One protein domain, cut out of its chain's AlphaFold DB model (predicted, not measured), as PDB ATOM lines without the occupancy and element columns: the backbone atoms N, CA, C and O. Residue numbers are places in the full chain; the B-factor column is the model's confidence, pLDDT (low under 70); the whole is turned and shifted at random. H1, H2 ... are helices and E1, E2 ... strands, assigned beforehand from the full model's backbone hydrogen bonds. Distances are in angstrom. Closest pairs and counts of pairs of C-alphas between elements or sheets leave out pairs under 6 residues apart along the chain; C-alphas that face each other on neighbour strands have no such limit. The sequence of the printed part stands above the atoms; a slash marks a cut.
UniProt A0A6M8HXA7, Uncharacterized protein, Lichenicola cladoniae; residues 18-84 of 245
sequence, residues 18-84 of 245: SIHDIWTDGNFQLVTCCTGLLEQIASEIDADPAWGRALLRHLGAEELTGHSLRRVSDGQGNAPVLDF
ATOM      1  N   SER A  18      51.360 -19.119  19.236       96.31
ATOM      2  CA  SER A  18      50.919 -17.909  18.538       96.31
ATOM      3  C   SER A  18      50.666 -18.170  17.056       96.31
ATOM      4  O   SER A  18      51.070 -19.194  16.506       96.31
ATOM      5  N   ILE A  19      49.968 -17.248  16.395       97.12
ATOM      6  CA  ILE A  19      49.795 -17.282  14.939       97.12
ATOM      7  C   ILE A  19      51.014 -16.614  14.297       97.12
ATOM      8  O   ILE A  19      51.292 -15.448  14.562       97.12
ATOM      9  N   HIS A  20      51.713 -17.346  13.430       95.62
ATOM     10  CA  HIS A  20      52.800 -16.800  12.622       95.62
ATOM     11  C   HIS A  20      52.267 -15.944  11.472       95.62
ATOM     12  O   HIS A  20      52.673 -14.798  11.302       95.62
ATOM     13  N   ASP A  21      51.375 -16.530  10.668       94.19
ATOM     14  CA  ASP A  21      50.827 -15.914   9.463       94.19
ATOM     15  C   ASP A  21      49.462 -16.528   9.114       94.19
ATOM     16  O   ASP A  21      49.162 -17.675   9.467       94.19
ATOM     17  N   ILE A  22      48.642 -15.753   8.407       93.62
ATOM     18  CA  ILE A  22      47.381 -16.185   7.805       93.62
ATOM     19  C   ILE A  22      47.403 -15.767   6.338       93.62
ATOM     20  O   ILE A  22      47.333 -14.584   5.996       93.62
ATOM     21  N   TRP A  23      47.430 -16.752   5.449       90.44
ATOM     22  CA  TRP A  23      47.485 -16.516   4.016       90.44
ATOM     23  C   TRP A  23      46.131 -16.151   3.424       90.44
ATOM     24  O   TRP A  23      45.053 -16.435   3.949       90.44
ATOM     25  N   THR A  24      46.191 -15.530   2.244       85.12
ATOM     26  CA  THR A  24      44.996 -15.074   1.527       85.12
ATOM     27  C   THR A  24      44.044 -16.200   1.137       85.12
ATOM     28  O   THR A  24      42.886 -15.934   0.869       85.12
ATOM     29  N   ASP A  25      44.457 -17.456   1.067       83.38
ATOM     30  CA  ASP A  25      43.559 -18.583   0.800       83.38
ATOM     31  C   ASP A  25      42.875 -19.134   2.062       83.38
ATOM     32  O   ASP A  25      42.019 -20.010   1.944       83.38
ATOM     33  N   GLY A  26      43.178 -18.564   3.231       87.88
ATOM     34  CA  GLY A  26      42.646 -18.971   4.523       87.88
ATOM     35  C   GLY A  26      43.478 -20.049   5.214       87.88
ATOM     36  O   GLY A  26      43.065 -20.498   6.277       87.88
ATOM     37  N   ASN A  27      44.617 -20.462   4.653       90.12
ATOM     38  CA  ASN A  27      45.588 -21.265   5.391       90.12
ATOM     39  C   ASN A  27      46.268 -20.413   6.468       90.12
ATOM     40  O   ASN A  27      46.360 -19.191   6.340       90.12
ATOM     41  N   PHE A  28      46.777 -21.052   7.515       93.44
ATOM     42  CA  PHE A  28      47.484 -20.371   8.594       93.44
ATOM     43  C   PHE A  28      48.640 -21.219   9.115       93.44
ATOM     44  O   PHE A  28      48.679 -22.434   8.915       93.44
ATOM     45  N   GLN A  29      49.572 -20.565   9.794       94.56
ATOM     46  CA  GLN A  29      50.698 -21.210  10.451       94.56
ATOM     47  C   GLN A  29      50.746 -20.801  11.915       94.56
ATOM     48  O   GLN A  29      50.606 -19.625  12.246       94.56
ATOM     49  N   LEU A  30      50.970 -21.784  12.781       95.38
ATOM     50  CA  LEU A  30      51.201 -21.572  14.202       95.38
ATOM     51  C   LEU A  30      52.699 -21.639  14.501       95.38
ATOM     52  O   LEU A  30      53.428 -22.419  13.885       95.38
ATOM     53  N   VAL A  31      53.138 -20.826  15.455       96.06
ATOM     54  CA  VAL A  31      54.414 -21.001  16.152       96.06
ATOM     55  C   VAL A  31      54.116 -21.693  17.468       96.06
ATOM     56  O   VAL A  31      53.239 -21.248  18.212       96.06
ATOM     57  N   THR A  32      54.844 -22.770  17.744       97.00
ATOM     58  CA  THR A  32      54.794 -23.475  19.021       97.00
ATOM     59  C   THR A  32      56.196 -23.708  19.563       97.00
ATOM     60  O   THR A  32      57.147 -23.840  18.791       97.00
ATOM     61  N   CYS A  33      56.330 -23.830  20.884       95.94
ATOM     62  CA  CYS A  33      57.619 -24.124  21.521       95.94
ATOM     63  C   CYS A  33      58.209 -25.495  21.124       95.94
ATOM     64  O   CYS A  33      59.421 -25.694  21.184       95.94
ATOM     65  N   CYS A  34      57.377 -26.458  20.713       96.56
ATOM     66  CA  CYS A  34      57.823 -27.754  20.199       96.56
ATOM     67  C   CYS A  34      56.815 -28.375  19.219       96.56
ATOM     68  O   CYS A  34      55.638 -27.998  19.184       96.56
ATOM     69  N   THR A  35      57.262 -29.379  18.459       96.88
ATOM     70  CA  THR A  35      56.413 -30.129  17.518       96.88
ATOM     71  C   THR A  35      55.287 -30.884  18.218       96.88
ATOM     72  O   THR A  35      54.187 -30.943  17.685       96.88
ATOM     73  N   GLY A  36      55.520 -31.404  19.429       96.69
ATOM     74  CA  GLY A  36      54.484 -32.120  20.177       96.69
ATOM     75  C   GLY A  36      53.272 -31.235  20.479       96.69
ATOM     76  O   GLY A  36      52.136 -31.669  20.308       96.69
ATOM     77  N   LEU A  37      53.507 -29.973  20.860       95.94
ATOM     78  CA  LEU A  37      52.424 -29.017  21.089       95.94
ATOM     79  C   LEU A  37      51.699 -28.686  19.781       95.94
ATOM     80  O   LEU A  37      50.476 -28.619  19.765       95.94
ATOM     81  N   LEU A  38      52.433 -28.534  18.671       94.94
ATOM     82  CA  LEU A  38      51.823 -28.308  17.358       94.94
ATOM     83  C   LEU A  38      50.906 -29.466  16.950       94.94
ATOM     84  O   LEU A  38      49.784 -29.222  16.517       94.94
ATOM     85  N   GLU A  39      51.370 -30.708  17.090       94.31
ATOM     86  CA  GLU A  39      50.597 -31.910  16.761       94.31
ATOM     87  C   GLU A  39      49.345 -32.027  17.634       94.31
ATOM     88  O   GLU A  39      48.261 -32.296  17.114       94.31
ATOM     89  N   GLN A  40      49.472 -31.763  18.939       94.75
ATOM     90  CA  GLN A  40      48.339 -31.761  19.857       94.75
ATOM     91  C   GLN A  40      47.304 -30.700  19.458       94.75
ATOM     92  O   GLN A  40      46.139 -31.032  19.246       94.75
ATOM     93  N   ILE A  41      47.723 -29.442  19.287       94.69
ATOM     94  CA  ILE A  41      46.823 -28.345  18.906       94.69
ATOM     95  C   ILE A  41      46.174 -28.620  17.547       94.69
ATOM     96  O   ILE A  41      44.972 -28.424  17.394       94.69
ATOM     97  N   ALA A  42      46.932 -29.106  16.562       91.62
ATOM     98  CA  ALA A  42      46.387 -29.459  15.254       91.62
ATOM     99  C   ALA A  42      45.320 -30.561  15.360       91.62
ATOM    100  O   ALA A  42      44.255 -30.433  14.756       91.62
ATOM    101  N   SER A  43      45.570 -31.600  16.164       91.00
ATOM    102  CA  SER A  43      44.599 -32.670  16.411       91.00
ATOM    103  C   SER A  43      43.347 -32.168  17.133       91.00
ATOM    104  O   SER A  43      42.251 -32.638  16.840       91.00
ATOM    105  N   GLU A  44      43.484 -31.233  18.075       93.06
ATOM    106  CA  GLU A  44      42.346 -30.642  18.786       93.06
ATOM    107  C   GLU A  44      41.520 -29.717  17.875       93.06
ATOM    108  O   GLU A  44      40.290 -29.754  17.927       93.06
ATOM    109  N   ILE A  45      42.164 -28.945  16.986       92.69
ATOM    110  CA  ILE A  45      41.473 -28.121  15.975       92.69
ATOM    111  C   ILE A  45      40.650 -29.007  15.027       92.69
ATOM    112  O   ILE A  45      39.523 -28.645  14.692       92.69
ATOM    113  N   ASP A  46      41.207 -30.139  14.588       88.69
ATOM    114  CA  ASP A  46      40.529 -31.090  13.696       88.69
ATOM    115  C   ASP A  46      39.343 -31.777  14.396       88.69
ATOM    116  O   ASP A  46      38.245 -31.861  13.841       88.69
ATOM    117  N   ALA A  47      39.533 -32.192  15.654       90.00
ATOM    118  CA  ALA A  47      38.501 -32.852  16.450       90.00
ATOM    119  C   ALA A  47      37.342 -31.916  16.839       90.00
ATOM    120  O   ALA A  47      36.181 -32.333  16.832       90.00
ATOM    121  N   ASP A  48      37.640 -30.656  17.170       93.00
ATOM    122  CA  ASP A  48      36.647 -29.630  17.486       93.00
ATOM    123  C   ASP A  48      36.974 -28.294  16.787       93.00
ATOM    124  O   ASP A  48      37.597 -27.392  17.360       93.00
ATOM    125  N   PRO A  49      36.465 -28.087  15.557       92.44
ATOM    126  CA  PRO A  49      36.652 -26.831  14.833       92.44
ATOM    127  C   PRO A  49      36.000 -25.615  15.510       92.44
ATOM    128  O   PRO A  49      36.334 -24.468  15.184       92.44
ATOM    129  N   ALA A  50      35.045 -25.813  16.428       94.00
ATOM    130  CA  ALA A  50      34.460 -24.718  17.198       94.00
ATOM    131  C   ALA A  50      35.416 -24.261  18.306       94.00
ATOM    132  O   ALA A  50      35.594 -23.049  18.481       94.00
ATOM    133  N   TRP A  51      36.074 -25.205  18.979       95.75
ATOM    134  CA  TRP A  51      37.198 -24.913  19.863       95.75
ATOM    135  C   TRP A  51      38.357 -24.274  19.092       95.75
ATOM    136  O   TRP A  51      38.803 -23.192  19.469       95.75
ATOM    137  N   GLY A  52      38.754 -24.834  17.943       95.81
ATOM    138  CA  GLY A  52      39.823 -24.274  17.112       95.81
ATOM    139  C   GLY A  52      39.541 -22.834  16.667       95.81
ATOM    140  O   GLY A  52      40.418 -21.971  16.697       95.81
ATOM    141  N   ARG A  53      38.280 -22.513  16.349       96.38
ATOM    142  CA  ARG A  53      37.843 -21.129  16.105       96.38
ATOM    143  C   ARG A  53      38.027 -20.234  17.333       96.38
ATOM    144  O   ARG A  53      38.425 -19.079  17.175       96.38
ATOM    145  N   ALA A  54      37.653 -20.706  18.520       97.38
ATOM    146  CA  ALA A  54      37.791 -19.937  19.754       97.38
ATOM    147  C   ALA A  54      39.268 -19.681  20.082       97.38
ATOM    148  O   ALA A  54      39.622 -18.540  20.377       97.38
ATOM    149  N   LEU A  55      40.118 -20.701  19.924       97.12
ATOM    150  CA  LEU A  55      41.567 -20.592  20.060       97.12
ATOM    151  C   LEU A  55      42.135 -19.543  19.100       97.12
ATOM    152  O   LEU A  55      42.757 -18.585  19.538       97.12
ATOM    153  N   LEU A  56      41.878 -19.662  17.797       97.25
ATOM    154  CA  LEU A  56      42.440 -18.738  16.807       97.25
ATOM    155  C   LEU A  56      41.991 -17.289  17.025       97.25
ATOM    156  O   LEU A  56      42.755 -16.357  16.788       97.25
ATOM    157  N   ARG A  57      40.764 -17.079  17.514       97.00
ATOM    158  CA  ARG A  57      40.301 -15.750  17.936       97.00
ATOM    159  C   ARG A  57      41.069 -15.232  19.141       97.00
ATOM    160  O   ARG A  57      41.449 -14.071  19.144       97.00
ATOM    161  N   HIS A  58      41.298 -16.081  20.139       97.00
ATOM    162  CA  HIS A  58      42.101 -15.727  21.304       97.00
ATOM    163  C   HIS A  58      43.548 -15.377  20.923       97.00
ATOM    164  O   HIS A  58      44.099 -14.417  21.448       97.00
ATOM    165  N   LEU A  59      44.121 -16.090  19.949       96.62
ATOM    166  CA  LEU A  59      45.458 -15.832  19.402       96.62
ATOM    167  C   LEU A  59      45.536 -14.609  18.464       96.62
ATOM    168  O   LEU A  59      46.605 -14.326  17.926       96.62
ATOM    169  N   GLY A  60      44.436 -13.885  18.244       96.44
ATOM    170  CA  GLY A  60      44.443 -12.624  17.498       96.44
ATOM    171  C   GLY A  60      44.154 -12.732  15.994       96.44
ATOM    172  O   GLY A  60      44.528 -11.845  15.223       96.44
ATOM    173  N   ALA A  61      43.519 -13.813  15.522       95.38
ATOM    174  CA  ALA A  61      43.265 -14.003  14.088       95.38
ATOM    175  C   ALA A  61      42.409 -12.887  13.454       95.38
ATOM    176  O   ALA A  61      42.586 -12.566  12.275       95.38
ATOM    177  N   GLU A  62      41.462 -12.296  14.194       95.06
ATOM    178  CA  GLU A  62      40.603 -11.228  13.655       95.06
ATOM    179  C   GLU A  62      41.355  -9.896  13.556       95.06
ATOM    180  O   GLU A  62      41.134  -9.140  12.612       95.06
ATOM    181  N   GLU A  63      42.277  -9.639  14.478       94.38
ATOM    182  CA  GLU A  63      43.160  -8.479  14.513       94.38
ATOM    183  C   GLU A  63      44.178  -8.536  13.373       94.38
ATOM    184  O   GLU A  63      44.345  -7.552  12.652       94.38
ATOM    185  N   LEU A  64      44.795  -9.702  13.156       93.44
ATOM    186  CA  LEU A  64      45.754  -9.925  12.069       93.44
ATOM    187  C   LEU A  64      45.116  -9.757  10.684       93.44
ATOM    188  O   LEU A  64      45.746  -9.251   9.759       93.44
ATOM    189  N   THR A  65      43.861 -10.179  10.532       92.81
ATOM    190  CA  THR A  65      43.187 -10.204   9.223       92.81
ATOM    191  C   THR A  65      42.226  -9.040   8.996       92.81
ATOM    192  O   THR A  65      41.789  -8.816   7.868       92.81
ATOM    193  N   GLY A  66      41.835  -8.318  10.050       93.06
ATOM    194  CA  GLY A  66      40.752  -7.335  10.014       93.06
ATOM    195  C   GLY A  66      39.383  -7.947   9.678       93.06
ATOM    196  O   GLY A  66      38.486  -7.255   9.177       93.06
ATOM    197  N   HIS A  67      39.209  -9.259   9.858       92.50
ATOM    198  CA  HIS A  67      38.028  -9.992   9.411       92.50
ATOM    199  C   HIS A  67      37.481 -10.917  10.488       92.50
ATOM    200  O   HIS A  67      38.203 -11.703  11.087       92.50
ATOM    201  N   SER A  68      36.158 -10.890  10.664       92.62
ATOM    202  CA  SER A  68      35.522 -11.764  11.644       92.62
ATOM    203  C   SER A  68      35.566 -13.229  11.205       92.62
ATOM    204  O   SER A  68      35.017 -13.594  10.151       92.62
ATOM    205  N   LEU A  69      36.194 -14.062  12.036       94.50
ATOM    206  CA  LEU A  69      36.341 -15.495  11.843       94.50
ATOM    207  C   LEU A  69      35.014 -16.186  12.167       94.50
ATOM    208  O   LEU A  69      34.553 -16.237  13.318       94.50
ATOM    209  N   ARG A  70      34.364 -16.711  11.127       92.75
ATOM    210  CA  ARG A  70      33.052 -17.361  11.225       92.75
ATOM    211  C   ARG A  70      33.202 -18.821  11.627       92.75
ATOM    212  O   ARG A  70      32.448 -19.264  12.491       92.75
ATOM    213  N   ARG A  71      34.122 -19.557  10.998       92.25
ATOM    214  CA  ARG A  71      34.379 -20.989  11.226       92.25
ATOM    215  C   ARG A  71      35.825 -21.339  10.869       92.25
ATOM    216  O   ARG A  71      36.468 -20.622  10.107       92.25
ATOM    217  N   VAL A  72      36.271 -22.476  11.380       92.62
ATOM    218  CA  VAL A  72      37.406 -23.245  10.861       92.62
ATOM    219  C   VAL A  72      36.806 -24.468  10.164       92.62
ATOM    220  O   VAL A  72      35.800 -25.001  10.647       92.62
ATOM    221  N   SER A  73      37.314 -24.852   8.991       86.75
ATOM    222  CA  SER A  73      36.873 -26.095   8.347       86.75
ATOM    223  C   SER A  73      37.290 -27.303   9.181       86.75
ATOM    224  O   SER A  73      38.338 -27.274   9.816       86.75
ATOM    225  N   ASP A  74      36.528 -28.383   9.091       77.81
ATOM    226  CA  ASP A  74      36.834 -29.678   9.709       77.81
ATOM    227  C   ASP A  74      37.976 -30.436   9.015       77.81
ATOM    228  O   ASP A  74      38.210 -31.590   9.341       77.81
ATOM    229  N   GLY A  75      38.644 -29.826   8.026       70.25
ATOM    230  CA  GLY A  75      39.826 -30.354   7.341       70.25
ATOM    231  C   GLY A  75      39.539 -31.551   6.429       70.25
ATOM    232  O   GLY A  75      40.117 -31.649   5.351       70.25
ATOM    233  N   GLN A  76      38.632 -32.456   6.812       68.69
ATOM    234  CA  GLN A  76      38.333 -33.737   6.159       68.69
ATOM    235  C   GLN A  76      39.610 -34.477   5.714       68.69
ATOM    236  O   GLN A  76      39.656 -35.051   4.624       68.69
ATOM    237  N   GLY A  77      40.665 -34.429   6.538       62.03
ATOM    238  CA  GLY A  77      41.989 -34.991   6.235       62.03
ATOM    239  C   GLY A  77      42.960 -34.065   5.481       62.03
ATOM    240  O   GLY A  77      44.045 -34.505   5.109       62.03
ATOM    241  N   ASN A  78      42.601 -32.800   5.257       71.56
ATOM    242  CA  ASN A  78      43.469 -31.722   4.778       71.56
ATOM    243  C   ASN A  78      43.691 -30.677   5.881       71.56
ATOM    244  O   ASN A  78      43.007 -30.676   6.902       71.56
ATOM    245  N   ALA A  79      44.624 -29.752   5.646       78.38
ATOM    246  CA  ALA A  79      44.848 -28.631   6.550       78.38
ATOM    247  C   ALA A  79      43.565 -27.786   6.718       78.38
ATOM    248  O   ALA A  79      42.904 -27.481   5.718       78.38
ATOM    249  N   PRO A  80      43.206 -27.397   7.955       86.69
ATOM    250  CA  PRO A  80      42.034 -26.572   8.198       86.69
ATOM    251  C   PRO A  80      42.196 -25.180   7.575       86.69
ATOM    252  O   PRO A  80      43.239 -24.538   7.685       86.69
ATOM    253  N   VAL A  81      41.126 -24.685   6.958       89.81
ATOM    254  CA  VAL A  81      41.047 -23.377   6.307       89.81
ATOM    255  C   VAL A  81      40.089 -22.469   7.073       89.81
ATOM    256  O   VAL A  81      39.027 -22.884   7.551       89.81
ATOM    257  N   LEU A  82      40.450 -21.191   7.159       93.00
ATOM    258  CA  LEU A  82      39.649 -20.160   7.798       93.00
ATOM    259  C   LEU A  82      38.503 -19.692   6.896       93.00
ATOM    260  O   LEU A  82      38.679 -19.225   5.766       93.00
ATOM    261  N   ASP A  83      37.296 -19.764   7.440       91.81
ATOM    262  CA  ASP A  83      36.083 -19.221   6.851       91.81
ATOM    263  C   ASP A  83      35.724 -17.935   7.585       91.81
ATOM    264  O   ASP A  83      35.152 -17.928   8.679       91.81
ATOM    265  N   PHE A  84      36.076 -16.818   6.967       91.31
ATOM    266  CA  PHE A  84      35.595 -15.506   7.349       91.31
ATOM    267  C   PHE A  84      34.187 -15.314   6.794       91.31
ATOM    268  O   PHE A  84      33.814 -15.829   5.740       91.31
TER     269      PHE A  84
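What this domain is: This is residues 18 to 84 of the 245 residues of an uncharacterized protein of Lichenicola cladoniae (UniProt A0A6M8HXA7). Two small antiparallel hairpins, E1 with E2 and E3 with E4, are joined by two helices, H1 and H2, that meet at a corner. H1 begins near the end of E2, H2 packs on E3, and the short helix H3 sits near E1 and the start of E3. The printed part has 67 residues, with three named helices and four named strands in the order E1, E2, H1, H2, H3, E3, E4; the two sheets have the orders E1 - E2 and E3 - E4, and the class is mixed, helices and strands. The whole is compact and rounded, with a radius of gyration of the C-alphas of 10.9 A and spans of 30 by 25 by 19 A.

How they stand to each other: E1, residues 18 to 22, and E2, residues 28 to 32, form a hairpin, antiparallel at 159 degrees, with N 20 and O 29 at 2.8 A and N 31 and O 18 at 2.8 A, within hydrogen-bond range. The closest C-alphas of E2 and H1, residues 35 to 47, are those of Thr 32 and Leu 38, 5.9 A apart. H1 and H2, residues 49 to 58, touch only at the corner by their link, where the closest C-alphas are those of Ile 45 and Gly 52, 4.3 A apart; H1 touches H2 with residues 44 to 46 alone. Their lines stand at a steep tilt of 55 degrees, and they run opposite ways. H2 and E3, residues 69 to 72, have 10 pairs of C-alphas within 8 A, the closest being those of Pro 49 and Val 72 at 5.4 A. E3 and E4, residues 82 to 84, form the second hairpin, antiparallel at 152 degrees, with N 70 and O 83 at 2.8 A and N 83 and O 71 at 2.9 A, within hydrogen-bond range. H3, residues 61 to 65, comes closest to E1 at the C-alphas of Ala 61 and Ile 19, 7.4 A apart, and to E3 at those of Glu 62 and Leu 69, 6.3 A apart. H2 and H3 meet only through their link. E1 and H1 are apart, as are H2 and E4. In H1, H2 and H3 every O i to N i+4 pair is within hydrogen-bond range.

Where its parts are: E1 begins at C-alpha 18, at (50.919, -17.909, 18.538), and is 11.4 A long; E2 is 13.1 A long. H1 runs 18.1 A from C-alpha 35, at (56.413, -30.129, 17.518), and H2 runs 14.0 A. H3, E3 and E4 are shorter, and E4 ends at C-alpha 84, at (35.595, -15.506, 7.349).

The domain as a whole: The two C-alphas farthest apart are those of Gly 36 and Gly 66, at 30.1 A. The printed part has no cut. No link is long: E3 to E4, with 9 residues, is short, and the others are tight. The mean pLDDT of the printed part is 91.5, and residues 76 to 77 are under 70.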